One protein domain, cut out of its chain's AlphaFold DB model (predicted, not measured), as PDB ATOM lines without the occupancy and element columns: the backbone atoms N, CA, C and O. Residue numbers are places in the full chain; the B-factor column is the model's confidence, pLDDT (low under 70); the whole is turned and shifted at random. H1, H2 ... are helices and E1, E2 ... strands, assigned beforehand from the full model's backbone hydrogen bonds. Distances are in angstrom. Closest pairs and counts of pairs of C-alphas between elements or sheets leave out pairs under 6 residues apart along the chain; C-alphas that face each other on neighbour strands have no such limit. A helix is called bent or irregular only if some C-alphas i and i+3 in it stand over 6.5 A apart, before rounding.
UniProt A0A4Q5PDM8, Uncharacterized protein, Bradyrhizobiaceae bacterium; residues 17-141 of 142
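Overview. This is residues 17 to 141 of the 142 residues of an uncharacterized protein of Bradyrhizobiaceae bacterium (UniProt A0A4Q5PDM8). A small compact head carries one very long helical arm: in the head, a strongly twisted five-strand sheet has H1 and H2a side by side over one face and no named helix over the other, and residues 98 to 141, mostly H2, stick out from it. The printed part has 125 residues, with two named helices and five named strands in the order H1 E1 E2 E3 E4 E5 H2, a mixed class. The sheet runs E1 E2 E3 E4 E5, antiparallel throughout. The whole is extended, with a radius of gyration of the C-alphas of 27.3 A and spans of 94 by 26 by 23 A, the arm making the length.

Along the chain. Find C-alpha 17 at (189.309, 166.308, 129.134); from there H1 runs over residues 17 to 26, 14.2 A. Next come E1, residues 35 to 39, E2, residues 45 to 50, E3, residues 56 to 63 and 18.8 A long, E4, residues 66 to 71, and E5, residues 76 to 80. H2, residues 83 to 139, was assigned by its hydrogen bonds as one helix, but it is bent: C-alphas 97 and 100 are 6.7 A apart. Its arm H2a, residues 83 to 97, measures 20.9 A; H2b, residues 100 to 139, measures 57.9 A and ends at C-alpha 139, (177.087, 247.177, 116.621). H2b is irregular, with C-alphas 133 and 136 6.54 A apart, and has a kink of 32 degrees near residue 133.

Arrangement. The five strands form a meander, each the antiparallel neighbour of the one before, in four hairpins. Look for N 36 and O 48 at 2.9 A between E1 and E2, N 47 and O 60 at 2.8 A between E2 and E3, N 61 and O 68 at 2.8 A between E3 and E4, and N 69 and O 78 at 2.8 A between E4 and E5, each within hydrogen-bond range. H1 and H2a are on the same face, making two layers, helices on one face of a sheet. H1 has a height over the sheet of 10.0 A, and H2a 8.2 A. H1 touches H2a, the closest C-alphas being those of Leu 26 and Gln 91, 5.7 A, at a shallow tilt of 22 degrees, the same way. Every O i to N i+4 pair is within hydrogen-bond range in H1 and H2a, and 32 of 36 in H2b.

Size, cuts and confidence. The C-alphas farthest apart are those of Gly 64 and Ala 140, 94.3 A. The printed part has no cut, and no link is long. Mean pLDDT of the printed part is 81.3; residues 29 to 32, 97 to 103 and 117 to 141 are under 70.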
ATOM      1  N   THR A  17     188.130 165.534 128.734       91.00
ATOM      2  CA  THR A  17     189.309 166.308 129.134       91.00
ATOM      3  C   THR A  17     189.974 166.992 127.944       91.00
ATOM      4  O   THR A  17     190.334 168.162 128.058       91.00
ATOM      5  N   GLU A  18     190.133 166.302 126.812       92.50
ATOM      6  CA  GLU A  18     190.719 166.901 125.607       92.50
ATOM      7  C   GLU A  18     189.834 168.023 125.056       92.50
ATOM      8  O   GLU A  18     190.334 169.117 124.787       92.50
ATOM      9  N   LEU A  19     188.519 167.790 124.963       90.88
ATOM     10  CA  LEU A  19     187.568 168.807 124.506       90.88
ATOM     11  C   LEU A  19     187.570 170.033 125.415       90.88
ATOM     12  O   LEU A  19     187.584 171.156 124.919       90.88
ATOM     13  N   ARG A  20     187.610 169.838 126.735       91.00
ATOM     14  CA  ARG A  20     187.694 170.941 127.694       91.00
ATOM     15  C   ARG A  20     188.977 171.752 127.521       91.00
ATOM     16  O   ARG A  20     188.902 172.973 127.494       91.00
ATOM     17  N   ILE A  21     190.131 171.099 127.353       93.56
ATOM     18  CA  ILE A  21     191.410 171.794 127.120       93.56
ATOM     19  C   ILE A  21     191.328 172.672 125.866       93.56
ATOM     20  O   ILE A  21     191.748 173.829 125.897       93.56
ATOM     21  N   LEU A  22     190.789 172.133 124.769       93.44
ATOM     22  CA  LEU A  22     190.634 172.872 123.517       93.44
ATOM     23  C   LEU A  22     189.631 174.021 123.655       93.44
ATOM     24  O   LEU A  22     189.937 175.147 123.263       93.44
ATOM     25  N   ALA A  23     188.472 173.763 124.257       90.00
ATOM     26  CA  ALA A  23     187.433 174.763 124.460       90.00
ATOM     27  C   ALA A  23     187.917 175.926 125.339       90.00
ATOM     28  O   ALA A  23     187.734 177.086 124.978       90.00
ATOM     29  N   GLU A  24     188.599 175.638 126.449       91.06
ATOM     30  CA  GLU A  24     189.152 176.665 127.339       91.06
ATOM     31  C   GLU A  24     190.264 177.476 126.660       91.06
ATOM     32  O   GLU A  24     190.277 178.705 126.742       91.06
ATOM     33  N   ALA A  25     191.190 176.817 125.957       91.44
ATOM     34  CA  ALA A  25     192.314 177.504 125.322       91.44
ATOM     35  C   ALA A  25     191.888 178.418 124.163       91.44
ATOM     36  O   ALA A  25     192.515 179.460 123.928       91.44
ATOM     37  N   LEU A  26     190.840 178.024 123.436       89.94
ATOM     38  CA  LEU A  26     190.348 178.721 122.246       89.94
ATOM     39  C   LEU A  26     189.144 179.622 122.530       89.94
ATOM     40  O   LEU A  26     188.638 180.242 121.597       89.94
ATOM     41  N   ASP A  27     188.722 179.726 123.796       86.75
ATOM     42  CA  ASP A  27     187.508 180.442 124.203       86.75
ATOM     43  C   ASP A  27     186.291 179.979 123.385       86.75
ATOM     44  O   ASP A  27     185.512 180.777 122.863       86.75
ATOM     45  N   ALA A  28     186.172 178.662 123.195       81.62
ATOM     46  CA  ALA A  28     185.112 178.045 122.415       81.62
ATOM     47  C   ALA A  28     183.950 177.643 123.336       81.62
ATOM     48  O   ALA A  28     184.129 176.880 124.287       81.62
ATOM     49  N   GLY A  29     182.743 178.158 123.087       69.56
ATOM     50  CA  GLY A  29     181.606 177.928 123.984       69.56
ATOM     51  C   GLY A  29     180.409 178.863 123.769       69.56
ATOM     52  O   GLY A  29     180.400 179.651 122.830       69.56
ATOM     53  N   PRO A  30     179.393 178.828 124.657       60.12
ATOM     54  CA  PRO A  30     178.093 179.490 124.446       60.12
ATOM     55  C   PRO A  30     178.143 181.015 124.281       60.12
ATOM     56  O   PRO A  30     177.202 181.614 123.771       60.12
ATOM     57  N   ARG A  31     179.208 181.647 124.779       63.66
ATOM     58  CA  ARG A  31     179.470 183.093 124.671       63.66
ATOM     59  C   ARG A  31     180.760 183.398 123.908       63.66
ATOM     60  O   ARG A  31     181.124 184.563 123.793       63.66
ATOM     61  N   GLY A  32     181.450 182.351 123.468       65.62
ATOM     62  CA  GLY A  32     182.751 182.407 122.828       65.62
ATOM     63  C   GLY A  32     182.650 182.039 121.353       65.62
ATOM     64  O   GLY A  32     181.605 182.203 120.721       65.62
ATOM     65  N   GLN A  33     183.744 181.542 120.795       77.62
ATOM     66  CA  GLN A  33     183.802 181.127 119.402       77.62
ATOM     67  C   GLN A  33     183.046 179.799 119.193       77.62
ATOM     68  O   GLN A  33     183.071 178.910 120.047       77.62
ATOM     69  N   GLY A  34     182.330 179.679 118.071       86.94
ATOM     70  CA  GLY A  34     181.639 178.441 117.710       86.94
ATOM     71  C   GLY A  34     182.639 177.313 117.460       86.94
ATOM     72  O   GLY A  34     183.752 177.565 116.997       86.94
ATOM     73  N   TRP A  35     182.260 176.077 117.767       90.62
ATOM     74  CA  TRP A  35     183.087 174.908 117.491       90.62
ATOM     75  C   TRP A  35     182.240 173.679 117.188       90.62
ATOM     76  O   TRP A  35     181.097 173.575 117.635       90.62
ATOM     77  N   GLU A  36     182.835 172.743 116.458       88.94
ATOM     78  CA  GLU A  36     182.260 171.441 116.130       88.94
ATOM     79  C   GLU A  36     183.299 170.333 116.326       88.94
ATOM     80  O   GLU A  36     184.505 170.577 116.306       88.94
ATOM     81  N   ALA A  37     182.836 169.101 116.526       89.31
ATOM     82  CA  ALA A  37     183.685 167.916 116.533       89.31
ATOM     83  C   ALA A  37     183.223 166.942 115.453       89.31
ATOM     84  O   ALA A  37     182.027 166.766 115.224       89.31
ATOM     85  N   GLY A  38     184.189 166.297 114.814       86.75
ATOM     86  CA  GLY A  38     183.963 165.339 113.745       86.75
ATOM     87  C   GLY A  38     185.038 164.264 113.719       86.75
ATOM     88  O   GLY A  38     185.796 164.082 114.677       86.75
ATOM     89  N   LEU A  39     185.079 163.542 112.605       87.81
ATOM     90  CA  LEU A  39     186.082 162.528 112.326       87.81
ATOM     91  C   LEU A  39     186.736 162.813 110.976       87.81
ATOM     92  O   LEU A  39     186.054 163.253 110.053       87.81
ATOM     93  N   THR A  40     188.026 162.511 110.855       84.44
ATOM     94  CA  THR A  40     188.697 162.445 109.550       84.44
ATOM     95  C   THR A  40     188.190 161.240 108.749       84.44
ATOM     96  O   THR A  40     187.570 160.327 109.305       84.44
ATOM     97  N   ASP A  41     188.545 161.160 107.465       83.62
ATOM     98  CA  ASP A  41     188.259 159.987 106.621       83.62
ATOM     99  C   ASP A  41     188.857 158.681 107.176       83.62
ATOM    100  O   ASP A  41     188.359 157.589 106.898       83.62
ATOM    101  N   GLN A  42     189.912 158.776 107.994       81.44
ATOM    102  CA  GLN A  42     190.523 157.630 108.678       81.44
ATOM    103  C   GLN A  42     189.893 157.330 110.048       81.44
ATOM    104  O   GLN A  42     190.304 156.401 110.747       81.44
ATOM    105  N   GLY A  43     188.866 158.088 110.437       83.12
ATOM    106  CA  GLY A  43     188.183 157.947 111.717       83.12
ATOM    107  C   GLY A  43     188.966 158.529 112.897       83.12
ATOM    108  O   GLY A  43     188.744 158.112 114.039       83.12
ATOM    109  N   ASP A  44     189.905 159.444 112.650       87.06
ATOM    110  CA  ASP A  44     190.618 160.166 113.705       87.06
ATOM    111  C   ASP A  44     189.772 161.309 114.252       87.06
ATOM    112  O   ASP A  44     188.975 161.906 113.537       87.06
ATOM    113  N   ALA A  45     189.948 161.606 115.537       91.38
ATOM    114  CA  ALA A  45     189.190 162.645 116.220       91.38
ATOM    115  C   ALA A  45     189.553 164.023 115.655       91.38
ATOM    116  O   ALA A  45     190.742 164.336 115.563       91.38
ATOM    117  N   GLN A  46     188.564 164.852 115.323       91.81
ATOM    118  CA  GLN A  46     188.800 166.185 114.769       91.81
ATOM    119  C   GLN A  46     187.948 167.243 115.474       91.81
ATOM    120  O   GLN A  46     186.790 166.996 115.806       91.81
ATOM    121  N   PHE A  47     188.547 168.389 115.769       93.81
ATOM    122  CA  PHE A  47     187.941 169.539 116.431       93.81
ATOM    123  C   PHE A  47     188.065 170.743 115.506       93.81
ATOM    124  O   PHE A  47     189.167 171.100 115.094       93.81
ATOM    125  N   TYR A  48     186.948 171.395 115.225       92.06
ATOM    126  CA  TYR A  48     186.861 172.539 114.333       92.06
ATOM    127  C   TYR A  48     186.486 173.779 115.122       92.06
ATOM    128  O   TYR A  48     185.469 173.803 115.810       92.06
ATOM    129  N   LEU A  49     187.279 174.834 114.981       92.88
ATOM    130  CA  LEU A  49     186.930 176.156 115.468       92.88
ATOM    131  C   LEU A  49     186.327 176.971 114.325       92.88
ATOM    132  O   LEU A  49     186.959 177.145 113.279       92.88
ATOM    133  N   LEU A  50     185.126 177.495 114.534       89.50
ATOM    134  CA  LEU A  50     184.342 178.170 113.507       89.50
ATOM    135  C   LEU A  50     184.470 179.690 113.608       89.50
ATOM    136  O   LEU A  50     184.469 180.274 114.694       89.50
ATOM    137  N   GLY A  51     184.586 180.344 112.460       84.25
ATOM    138  CA  GLY A  51     184.501 181.791 112.325       84.25
ATOM    139  C   GLY A  51     183.048 182.287 112.303       84.25
ATOM    140  O   GLY A  51     182.112 181.490 112.373       84.25
ATOM    141  N   PRO A  52     182.836 183.609 112.171       79.69
ATOM    142  CA  PRO A  52     181.499 184.212 112.119       79.69
ATOM    143  C   PRO A  52     180.599 183.613 111.028       79.69
ATOM    144  O   PRO A  52     179.417 183.374 111.265       79.69
ATOM    145  N   ASP A  53     181.189 183.292 109.875       83.19
ATOM    146  CA  ASP A  53     180.489 182.759 108.701       83.19
ATOM    147  C   ASP A  53     180.363 181.226 108.721       83.19
ATOM    148  O   ASP A  53     180.141 180.607 107.685       83.19
ATOM    149  N   GLN A  54     180.564 180.594 109.885       83.06
ATOM    150  CA  GLN A  54     180.643 179.133 110.050       83.06
ATOM    151  C   GLN A  54     181.791 178.467 109.267       83.06
ATOM    152  O   GLN A  54     181.905 177.247 109.250       83.06
ATOM    153  N   ALA A  55     182.684 179.250 108.656       85.94
ATOM    154  CA  ALA A  55     183.897 178.738 108.033       85.94
ATOM    155  C   ALA A  55     184.893 178.254 109.098       85.94
ATOM    156  O   ALA A  55     185.067 178.900 110.137       85.94
ATOM    157  N   CYS A  56     185.588 177.147 108.832       88.06
ATOM    158  CA  CYS A  56     186.662 176.687 109.705       88.06
ATOM    159  C   CYS A  56     187.782 177.736 109.744       88.06
ATOM    160  O   CYS A  56     188.246 178.210 108.714       88.06
ATOM    161  N   THR A  57     188.196 178.130 110.945       90.69
ATOM    162  CA  THR A  57     189.333 179.042 111.149       90.69
ATOM    163  C   THR A  57     190.581 178.280 111.576       90.69
ATOM    164  O   THR A  57     191.685 178.618 111.157       90.69
ATOM    165  N   LEU A  58     190.400 177.275 112.435       93.88
ATOM    166  CA  LEU A  58     191.440 176.359 112.885       93.88
ATOM    167  C   LEU A  58     190.841 174.973 113.076       93.88
ATOM    168  O   LEU A  58     189.684 174.838 113.485       93.88
ATOM    169  N   CYS A  59     191.672 173.965 112.871       93.81
ATOM    170  CA  CYS A  59     191.331 172.569 113.065       93.81
ATOM    171  C   CYS A  59     192.390 171.904 113.954       93.81
ATOM    172  O   CYS A  59     193.584 172.152 113.792       93.81
ATOM    173  N   VAL A  60     191.963 171.077 114.910       96.19
ATOM    174  CA  VAL A  60     192.850 170.197 115.677       96.19
ATOM    175  C   VAL A  60     192.428 168.752 115.468       96.19
ATOM    176  O   VAL A  60     191.299 168.390 115.781       96.19
ATOM    177  N   SER A  61     193.347 167.914 115.003       94.56
ATOM    178  CA  SER A  61     193.120 166.488 114.753       94.56
ATOM    179  C   SER A  61     193.982 165.640 115.689       94.56
ATOM    180  O   SER A  61     195.144 165.974 115.923       94.56
ATOM    181  N   ARG A  62     193.459 164.530 116.224       93.62
ATOM    182  CA  ARG A  62     194.246 163.545 116.987       93.62
ATOM    183  C   ARG A  62     194.544 162.329 116.121       93.62
ATOM    184  O   ARG A  62     193.738 161.403 116.060       93.62
ATOM    185  N   ILE A  63     195.726 162.326 115.513       90.38
ATOM    186  CA  ILE A  63     196.187 161.288 114.590       90.38
ATOM    187  C   ILE A  63     197.177 160.386 115.331       90.38
ATOM    188  O   ILE A  63     198.298 160.778 115.669       90.38
ATOM    189  N   GLY A  64     196.746 159.163 115.643       87.56
ATOM    190  CA  GLY A  64     197.529 158.236 116.461       87.56
ATOM    191  C   GLY A  64     197.859 158.810 117.847       87.56
ATOM    192  O   GLY A  64     196.987 158.912 118.708       87.56
ATOM    193  N   ARG A  65     199.135 159.151 118.084       88.06
ATOM    194  CA  ARG A  65     199.626 159.737 119.354       88.06
ATOM    195  C   ARG A  65     199.920 161.236 119.260       88.06
ATOM    196  O   ARG A  65     200.405 161.811 120.234       88.06
ATOM    197  N   LEU A  66     199.691 161.837 118.097       93.62
ATOM    198  CA  LEU A  66     199.979 163.237 117.827       93.62
ATOM    199  C   LEU A  66     198.683 164.034 117.753       93.62
ATOM    200  O   LEU A  66     197.649 163.542 117.304       93.62
ATOM    201  N   TYR A  67     198.777 165.282 118.182       96.88
ATOM    202  CA  TYR A  67     197.791 166.307 117.909       96.88
ATOM    203  C   TYR A  67     198.359 167.206 116.822       96.88
ATOM    204  O   TYR A  67     199.498 167.667 116.925       96.88
ATOM    205  N   VAL A  68     197.561 167.427 115.793       96.38
ATOM    206  CA  VAL A  68     197.911 168.176 114.592       96.38
ATOM    207  C   VAL A  68     197.024 169.409 114.554       96.38
ATOM    208  O   VAL A  68     195.812 169.285 114.695       96.38
ATOM    209  N   LEU A  69     197.622 170.588 114.426       97.31
ATOM    210  CA  LEU A  69     196.938 171.870 114.298       97.31
ATOM    211  C   LEU A  69     197.084 172.377 112.871       97.31
ATOM    212  O   LEU A  69     198.201 172.594 112.400       97.31
ATOM    213  N   GLU A  70     195.951 172.653 112.246       95.56
ATOM    214  CA  GLU A  70     195.839 173.168 110.886       95.56
ATOM    215  C   GLU A  70     195.060 174.488 110.876       95.56
ATOM    216  O   GLU A  70     194.273 174.775 111.789       95.56
ATOM    217  N   ASP A  71     195.283 175.306 109.849       91.62
ATOM    218  CA  ASP A  71     194.391 176.424 109.544       91.62
ATOM    219  C   ASP A  71     193.133 175.972 108.784       91.62
ATOM    220  O   ASP A  71     192.973 174.806 108.431       91.62
ATOM    221  N   GLY A  72     192.213 176.913 108.554       87.50
ATOM    222  CA  GLY A  72     190.970 176.668 107.816       87.50
ATOM    223  C   GLY A  72     191.147 176.214 106.361       87.50
ATOM    224  O   GLY A  72     190.179 175.754 105.765       87.50
ATOM    225  N   GLU A  73     192.359 176.312 105.807       87.81
ATOM    226  CA  GLU A  73     192.703 175.885 104.445       87.81
ATOM    227  C   GLU A  73     193.415 174.515 104.431       87.81
ATOM    228  O   GLU A  73     193.788 174.015 103.369       87.81
ATOM    229  N   GLY A  74     193.616 173.895 105.602       86.12
ATOM    230  CA  GLY A  74     194.308 172.611 105.746       86.12
ATOM    231  C   GLY A  74     195.836 172.717 105.796       86.12
ATOM    232  O   GLY A  74     196.531 171.712 105.637       86.12
ATOM    233  N   THR A  75     196.396 173.908 106.013       91.12
ATOM    234  CA  THR A  75     197.846 174.077 106.182       91.12
ATOM    235  C   THR A  75     198.262 173.670 107.588       91.12
ATOM    236  O   THR A  75     197.769 174.223 108.571       91.12
ATOM    237  N   LEU A  76     199.243 172.770 107.698       94.81
ATOM    238  CA  LEU A  76     199.848 172.398 108.976       94.81
ATOM    239  C   LEU A  76     200.530 173.604 109.637       94.81
ATOM    240  O   LEU A  76     201.511 174.145 109.123       94.81
ATOM    241  N   LEU A  77     200.051 173.989 110.819       94.88
ATOM    242  CA  LEU A  77     200.636 175.062 111.624       94.88
ATOM    243  C   LEU A  77     201.557 174.526 112.722       94.88
ATOM    244  O   LEU A  77     202.554 175.169 113.058       94.88
ATOM    245  N   PHE A  78     201.195 173.394 113.333       97.31
ATOM    246  CA  PHE A  78     201.955 172.797 114.430       97.31
ATOM    247  C   PHE A  78     201.533 171.345 114.682       97.31
ATOM    248  O   PHE A  78     200.367 171.006 114.521       97.31
ATOM    249  N   GLU A  79     202.446 170.503 115.160       97.00
ATOM    250  CA  GLU A  79     202.128 169.146 115.611       97.00
ATOM    251  C   GLU A  79     202.925 168.779 116.863       97.00
ATOM    252  O   GLU A  79     204.091 169.152 117.016       97.00
ATOM    253  N   HIS A  80     202.291 168.066 117.796       97.81
ATOM    254  CA  HIS A  80     202.966 167.573 118.996       97.81
ATOM    255  C   HIS A  80     202.180 166.447 119.675       97.81
ATOM    256  O   HIS A  80     200.957 166.402 119.619       97.81
ATOM    257  N   GLY A  81     202.855 165.588 120.444       96.19
ATOM    258  CA  GLY A  81     202.197 164.584 121.297       96.19
ATOM    259  C   GLY A  81     201.526 165.135 122.568       96.19
ATOM    260  O   GLY A  81     200.995 164.369 123.364       96.19
ATOM    261  N   SER A  82     201.566 166.453 122.797       96.38
ATOM    262  CA  SER A  82     200.972 167.106 123.973       96.38
ATOM    263  C   SER A  82     199.919 168.091 123.503       96.38
ATOM    264  O   SER A  82     200.240 169.096 122.867       96.38
ATOM    265  N   LEU A  83     198.669 167.818 123.870       96.44
ATOM    266  CA  LEU A  83     197.541 168.673 123.531       96.44
ATOM    267  C   LEU A  83     197.696 170.085 124.106       96.44
ATOM    268  O   LEU A  83     197.290 171.049 123.473       96.44
ATOM    269  N   GLN A  84     198.322 170.232 125.273       96.81
ATOM    270  CA  GLN A  84     198.522 171.531 125.919       96.81
ATOM    271  C   GLN A  84     199.431 172.444 125.087       96.81
ATOM    272  O   GLN A  84     199.153 173.635 124.950       96.81
ATOM    273  N   LEU A  85     200.497 171.889 124.499       97.25
ATOM    274  CA  LEU A  85     201.378 172.645 123.606       97.25
ATOM    275  C   LEU A  85     200.657 173.026 122.313       97.25
ATOM    276  O   LEU A  85     200.762 174.170 121.872       97.25
ATOM    277  N   VAL A  86     199.873 172.105 121.749       97.81
ATOM    278  CA  VAL A  86     199.063 172.383 120.558       97.81
ATOM    279  C   VAL A  86     198.019 173.466 120.832       97.81
ATOM    280  O   VAL A  86     197.927 174.427 120.073       97.81
ATOM    281  N   ALA A  87     197.307 173.390 121.955       96.19
ATOM    282  CA  ALA A  87     196.322 174.382 122.373       96.19
ATOM    283  C   ALA A  87     196.949 175.774 122.586       96.19
ATOM    284  O   ALA A  87     196.399 176.784 122.145       96.19
ATOM    285  N   MET A  88     198.145 175.839 123.183       95.62
ATOM    286  CA  MET A  88     198.900 177.091 123.319       95.62
ATOM    287  C   MET A  88     199.268 177.691 121.952       95.62
ATOM    288  O   MET A  88     199.146 178.903 121.746       95.62
ATOM    289  N   HIS A  89     199.721 176.859 121.009       95.44
ATOM    290  CA  HIS A  89     200.037 177.297 119.647       95.44
ATOM    291  C   HIS A  89     198.788 177.748 118.882       95.44
ATOM    292  O   HIS A  89     198.824 178.791 118.227       95.44
ATOM    293  N   ALA A  90     197.670 177.046 119.044       94.06
ATOM    294  CA  ALA A  90     196.384 177.406 118.458       94.06
ATOM    295  C   ALA A  90     195.882 178.766 118.975       94.06
ATOM    296  O   ALA A  90     195.505 179.635 118.186       94.06
ATOM    297  N   GLN A  91     195.998 179.029 120.281       92.94
ATOM    298  CA  GLN A  91     195.651 180.334 120.852       92.94
ATOM    299  C   GLN A  91     196.505 181.474 120.264       92.94
ATOM    300  O   GLN A  91     196.006 182.574 120.004       92.94
ATOM    301  N   ARG A  92     197.803 181.232 120.028       90.50
ATOM    302  CA  ARG A  92     198.690 182.211 119.373       90.50
ATOM    303  C   ARG A  92     198.320 182.428 117.908       90.50
ATOM    304  O   ARG A  92     198.308 183.579 117.466       90.50
ATOM    305  N   ALA A  93     197.993 181.358 117.183       89.00
ATOM    306  CA  ALA A  93     197.543 181.431 115.797       89.00
ATOM    307  C   ALA A  93     196.275 182.294 115.675       89.00
ATOM    308  O   ALA A  93     196.259 183.237 114.883       89.00
ATOM    309  N   LEU A  94     195.284 182.095 116.555       84.81
ATOM    310  CA  LEU A  94     194.062 182.913 116.578       84.81
ATOM    311  C   LEU A  94     194.332 184.395 116.785       84.81
ATOM    312  O   LEU A  94     193.731 185.245 116.124       84.81
ATOM    313  N   ARG A  95     195.234 184.730 117.714       79.62
ATOM    314  CA  ARG A  95     195.593 186.129 117.957       79.62
ATOM    315  C   ARG A  95     196.180 186.747 116.699       79.62
ATOM    316  O   ARG A  95     195.759 187.840 116.349       79.62
ATOM    317  N   ARG A  96     197.076 186.054 115.994       70.25
ATOM    318  CA  ARG A  96     197.698 186.558 114.761       70.25
ATOM    319  C   ARG A  96     196.666 186.849 113.667       70.25
ATOM    320  O   ARG A  96     196.749 187.900 113.040       70.25
ATOM    321  N   THR A  97     195.657 185.997 113.504       65.62
ATOM    322  CA  THR A  97     194.575 186.205 112.523       65.62
ATOM    323  C   THR A  97     193.715 187.440 112.834       65.62
ATOM    324  O   THR A  97     193.179 188.068 111.923       65.62
ATOM    325  N   ARG A  98     193.628 187.872 114.102       65.75
ATOM    326  CA  ARG A  98     192.876 189.081 114.503       65.75
ATOM    327  C   ARG A  98     193.608 190.401 114.208       65.75
ATOM    328  O   ARG A  98     192.961 191.440 114.108       65.75
ATOM    329  N   TRP A  99     194.931 190.387 114.033       65.81
ATOM    330  CA  TRP A  99     195.726 191.599 113.775       65.81
ATOM    331  C   TRP A  99     195.355 192.360 112.493       65.81
ATOM    332  O   TRP A  99     195.212 193.579 112.577       65.81
ATOM    333  N   PRO A 100     195.157 191.722 111.323       66.75
ATOM    334  CA  PRO A 100     194.777 192.453 110.113       66.75
ATOM    335  C   PRO A 100     193.415 193.152 110.229       66.75
ATOM    336  O   PRO A 100     193.244 194.237 109.674       66.75
ATOM    337  N   LEU A 101     192.460 192.592 110.979       66.12
ATOM    338  CA  LEU A 101     191.168 193.243 111.235       66.12
ATOM    339  C   LEU A 101     191.333 194.491 112.107       66.12
ATOM    340  O   LEU A 101     190.818 195.554 111.765       66.12
ATOM    341  N   VAL A 102     192.103 194.384 113.192       69.25
ATOM    342  CA  VAL A 102     192.407 195.528 114.065       69.25
ATOM    343  C   VAL A 102     193.150 196.615 113.291       69.25
ATOM    344  O   VAL A 102     192.779 197.784 113.375       69.25
ATOM    345  N   ALA A 103     194.141 196.244 112.477       68.44
ATOM    346  CA  ALA A 103     194.881 197.189 111.647       68.44
ATOM    347  C   ALA A 103     193.958 197.949 110.681       68.44
ATOM    348  O   ALA A 103     194.082 199.165 110.551       68.44
ATOM    349  N   ARG A 104     192.986 197.270 110.054       74.69
ATOM    350  CA  ARG A 104     191.991 197.921 109.181       74.69
ATOM    351  C   ARG A 104     191.126 198.924 109.938       74.69
ATOM    352  O   ARG A 104     190.945 200.036 109.454       74.69
ATOM    353  N   VAL A 105     190.630 198.564 111.121       80.31
ATOM    354  CA  VAL A 105     189.824 199.474 111.954       80.31
ATOM    355  C   VAL A 105     190.637 200.698 112.371       80.31
ATOM    356  O   VAL A 105     190.151 201.821 112.257       80.31
ATOM    357  N   VAL A 106     191.889 200.499 112.794       85.75
ATOM    358  CA  VAL A 106     192.796 201.600 113.149       85.75
ATOM    359  C   VAL A 106     193.046 202.508 111.948       85.75
ATOM    360  O   VAL A 106     192.948 203.723 112.085       85.75
ATOM    361  N   MET A 107     193.295 201.949 110.761       85.94
ATOM    362  CA  MET A 107     193.487 202.734 109.538       85.94
ATOM    363  C   MET A 107     192.246 203.560 109.176       85.94
ATOM    364  O   MET A 107     192.374 204.745 108.874       85.94
ATOM    365  N   VAL A 108     191.049 202.972 109.261       90.56
ATOM    366  CA  VAL A 108     189.783 203.691 109.035       90.56
ATOM    367  C   VAL A 108     189.603 204.810 110.061       90.56
ATOM    368  O   VAL A 108     189.281 205.936 109.687       90.56
ATOM    369  N   TRP A 109     189.860 204.539 111.341       90.19
ATOM    370  CA  TRP A 109     189.774 205.546 112.397       90.19
ATOM    371  C   TRP A 109     190.761 206.701 112.183       90.19
ATOM    372  O   TRP A 109     190.384 207.868 112.286       90.19
ATOM    373  N   CYS A 110     192.012 206.390 111.834       87.19
ATOM    374  CA  CYS A 110     193.024 207.388 111.500       87.19
ATOM    375  C   CYS A 110     192.590 208.254 110.311       87.19
ATOM    376  O   CYS A 110     192.721 209.474 110.385       87.19
ATOM    377  N   ALA A 111     192.019 207.656 109.261       86.88
ATOM    378  CA  ALA A 111     191.505 208.392 108.107       86.88
ATOM    379  C   ALA A 111     190.334 209.319 108.478       86.88
ATOM    380  O   ALA A 111     190.327 210.482 108.079       86.88
ATOM    381  N   ILE A 112     189.379 208.848 109.293       86.00
ATOM    382  CA  ILE A 112     188.261 209.673 109.782       86.00
ATOM    383  C   ILE A 112     188.781 210.851 110.608       86.00
ATOM    384  O   ILE A 112     188.380 211.990 110.375       86.00
ATOM    385  N   ARG A 113     189.695 210.597 111.553       84.38
ATOM    386  CA  ARG A 113     190.282 211.651 112.389       84.38
ATOM    387  C   ARG A 113     190.989 212.702 111.536       84.38
ATOM    388  O   ARG A 113     190.817 213.890 111.786       84.38
ATOM    389  N   HIS A 114     191.764 212.265 110.547       73.69
ATOM    390  CA  HIS A 114     192.471 213.172 109.653       73.69
ATOM    391  C   HIS A 114     191.496 214.015 108.822       73.69
ATOM    392  O   HIS A 114     191.652 215.225 108.752       73.69
ATOM    393  N   MET A 115     190.422 213.413 108.304       74.19
ATOM    394  CA  MET A 115     189.384 214.141 107.570       74.19
ATOM    395  C   MET A 115     188.651 215.175 108.438       74.19
ATOM    396  O   MET A 115     188.339 216.258 107.951       74.19
ATOM    397  N   ILE A 116     188.372 214.862 109.708       73.81
ATOM    398  CA  ILE A 116     187.781 215.825 110.654       73.81
ATOM    399  C   ILE A 116     188.746 216.988 110.884       73.81
ATOM    400  O   ILE A 116     188.327 218.136 110.797       73.81
ATOM    401  N   HIS A 117     190.021 216.700 111.137       65.62
ATOM    402  CA  HIS A 117     191.041 217.727 111.340       65.62
ATOM    403  C   HIS A 117     191.142 218.661 110.123       65.62
ATOM    404  O   HIS A 117     191.003 219.871 110.258       65.62
ATOM    405  N   ASP A 118     191.257 218.095 108.921       61.50
ATOM    406  CA  ASP A 118     191.460 218.862 107.689       61.50
ATOM    407  C   ASP A 118     190.211 219.614 107.207       61.50
ATOM    408  O   ASP A 118     190.329 220.540 106.412       61.50
ATOM    409  N   ARG A 119     189.001 219.216 107.624       60.59
ATOM    410  CA  ARG A 119     187.752 219.872 107.196       60.59
ATOM    411  C   ARG A 119     187.168 220.805 108.246       60.59
ATOM    412  O   ARG A 119     186.561 221.798 107.869       60.59
ATOM    413  N   VAL A 120     187.300 220.492 109.531       60.19
ATOM    414  CA  VAL A 120     186.619 221.242 110.598       60.19
ATOM    415  C   VAL A 120     187.440 222.441 111.063       60.19
ATOM    416  O   VAL A 120     186.853 223.497 111.281       60.19
ATOM    417  N   GLU A 121     188.770 222.329 111.152       57.88
ATOM    418  CA  GLU A 121     189.624 223.482 111.477       57.88
ATOM    419  C   GLU A 121     189.494 224.636 110.471       57.88
ATOM    420  O   GLU A 121     189.261 225.755 110.924       57.88
ATOM    421  N   PRO A 122     189.549 224.426 109.139       58.38
ATOM    422  CA  PRO A 122     189.415 225.541 108.204       58.38
ATOM    423  C   PRO A 122     188.005 226.144 108.182       58.38
ATOM    424  O   PRO A 122     187.885 227.353 108.047       58.38
ATOM    425  N   ILE A 123     186.943 225.349 108.383       59.69
ATOM    426  CA  ILE A 123     185.565 225.874 108.456       59.69
ATOM    427  C   ILE A 123     185.362 226.724 109.720       59.69
ATOM    428  O   ILE A 123     184.657 227.732 109.680       59.69
ATOM    429  N   LEU A 124     185.971 226.335 110.846       59.00
ATOM    430  CA  LEU A 124     185.947 227.136 112.071       59.00
ATOM    431  C   LEU A 124     186.758 228.428 111.920       59.00
ATOM    432  O   LEU A 124     186.285 229.475 112.354       59.00
ATOM    433  N   LEU A 125     187.922 228.364 111.269       59.38
ATOM    434  CA  LEU A 125     188.764 229.534 111.016       59.38
ATOM    435  C   LEU A 125     188.079 230.532 110.060       59.38
ATOM    436  O   LEU A 125     187.991 231.718 110.364       59.38
ATOM    437  N   GLU A 126     187.511 230.051 108.947       57.94
ATOM    438  CA  GLU A 126     186.746 230.881 108.001       57.94
ATOM    439  C   GLU A 126     185.463 231.447 108.639       57.94
ATOM    440  O   GLU A 126     185.066 232.579 108.353       57.94
ATOM    441  N   GLY A 127     184.819 230.690 109.534       59.72
ATOM    442  CA  GLY A 127     183.657 231.149 110.297       59.72
ATOM    443  C   GLY A 127     183.984 232.277 111.283       59.72
ATOM    444  O   GLY A 127     183.175 233.193 111.454       59.72
ATOM    445  N   GLU A 128     185.168 232.248 111.899       58.81
ATOM    446  CA  GLU A 128     185.651 233.312 112.785       58.81
ATOM    447  C   GLU A 128     185.922 234.609 112.006       58.81
ATOM    448  O   GLU A 128     185.461 235.680 112.408       58.81
ATOM    449  N   GLU A 129     186.558 234.525 110.834       59.91
ATOM    450  CA  GLU A 129     186.810 235.690 109.971       59.91
ATOM    451  C   GLU A 129     185.511 236.352 109.466       59.91
ATOM    452  O   GLU A 129     185.416 237.586 109.404       59.91
ATOM    453  N   LEU A 130     184.480 235.555 109.164       59.94
ATOM    454  CA  LEU A 130     183.149 236.039 108.773       59.94
ATOM    455  C   LEU A 130     182.411 236.730 109.930       59.94
ATOM    456  O   LEU A 130     181.762 237.759 109.725       59.94
ATOM    457  N   LEU A 131     182.542 236.218 111.157       60.44
ATOM    458  CA  LEU A 131     181.966 236.843 112.353       60.44
ATOM    459  C   LEU A 131     182.635 238.183 112.686       60.44
ATOM    460  O   LEU A 131     181.939 239.131 113.056       60.44
ATOM    461  N   VAL A 132     183.951 238.303 112.479       61.94
ATOM    462  CA  VAL A 132     184.691 239.567 112.650       61.94
ATOM    463  C   VAL A 132     184.206 240.651 111.674       61.94
ATOM    464  O   VAL A 132     184.168 241.826 112.039       61.94
ATOM    465  N   HIS A 133     183.757 240.280 110.470       60.66
ATOM    466  CA  HIS A 133     183.212 241.225 109.481       60.66
ATOM    467  C   HIS A 133     181.745 241.618 109.733       60.66
ATOM    468  O   HIS A 133     181.338 242.722 109.364       60.66
ATOM    469  N   ILE A 134     180.949 240.757 110.376       60.25
ATOM    470  CA  ILE A 134     179.532 241.026 110.698       60.25
ATOM    471  C   ILE A 134     179.385 241.784 112.033       60.25
ATOM    472  O   ILE A 134     178.463 242.589 112.191       60.25
ATOM    473  N   ALA A 135     180.315 241.595 112.976       60.88
ATOM    474  CA  ALA A 135     180.345 242.289 114.268       60.88
ATOM    475  C   ALA A 135     180.203 243.830 114.188       60.88
ATOM    476  O   ALA A 135     179.371 244.375 114.921       60.88
ATOM    477  N   PRO A 136     180.913 244.564 113.302       61.69
ATOM    478  CA  PRO A 136     180.742 246.014 113.195       61.69
ATOM    479  C   PRO A 136     179.372 246.430 112.634       61.69
ATOM    480  O   PRO A 136     178.897 247.514 112.960       61.69
ATOM    481  N   GLN A 137     178.705 245.589 111.832       59.75
ATOM    482  CA  GLN A 137     177.382 245.913 111.279       59.75
ATOM    483  C   GLN A 137     176.250 245.710 112.294       59.75
ATOM    484  O   GLN A 137     175.269 246.450 112.273       59.75
ATOM    485  N   LEU A 138     176.401 244.756 113.217       57.72
ATOM    486  CA  LEU A 138     175.455 244.550 114.319       57.72
ATOM    487  C   LEU A 138     175.609 245.603 115.426       57.72
ATOM    488  O   LEU A 138     174.611 246.019 116.010       57.72
ATOM    489  N   ALA A 139     176.829 246.091 115.672       60.47
ATOM    490  CA  ALA A 139     177.087 247.177 116.621       60.47
ATOM    491  C   ALA A 139     176.510 248.537 116.177       60.47
ATOM    492  O   ALA A 139     176.332 249.419 117.007       60.47
ATOM    493  N   ALA A 140     176.201 248.708 114.887       60.22
ATOM    494  CA  ALA A 140     175.580 249.919 114.345       60.22
ATOM    495  C   ALA A 140     174.040 249.950 114.475       60.22
ATOM    496  O   ALA A 140     173.426 250.960 114.137       60.22
ATOM    497  N   TYR A 141     173.417 248.857 114.933       53.91
ATOM    498  CA  TYR A 141     171.962 248.716 115.101       53.91
ATOM    499  C   TYR A 141     171.495 248.774 116.572       53.91
ATOM    500  O   TYR A 141     170.318 248.526 116.843       53.91
TER     501      TYR A 141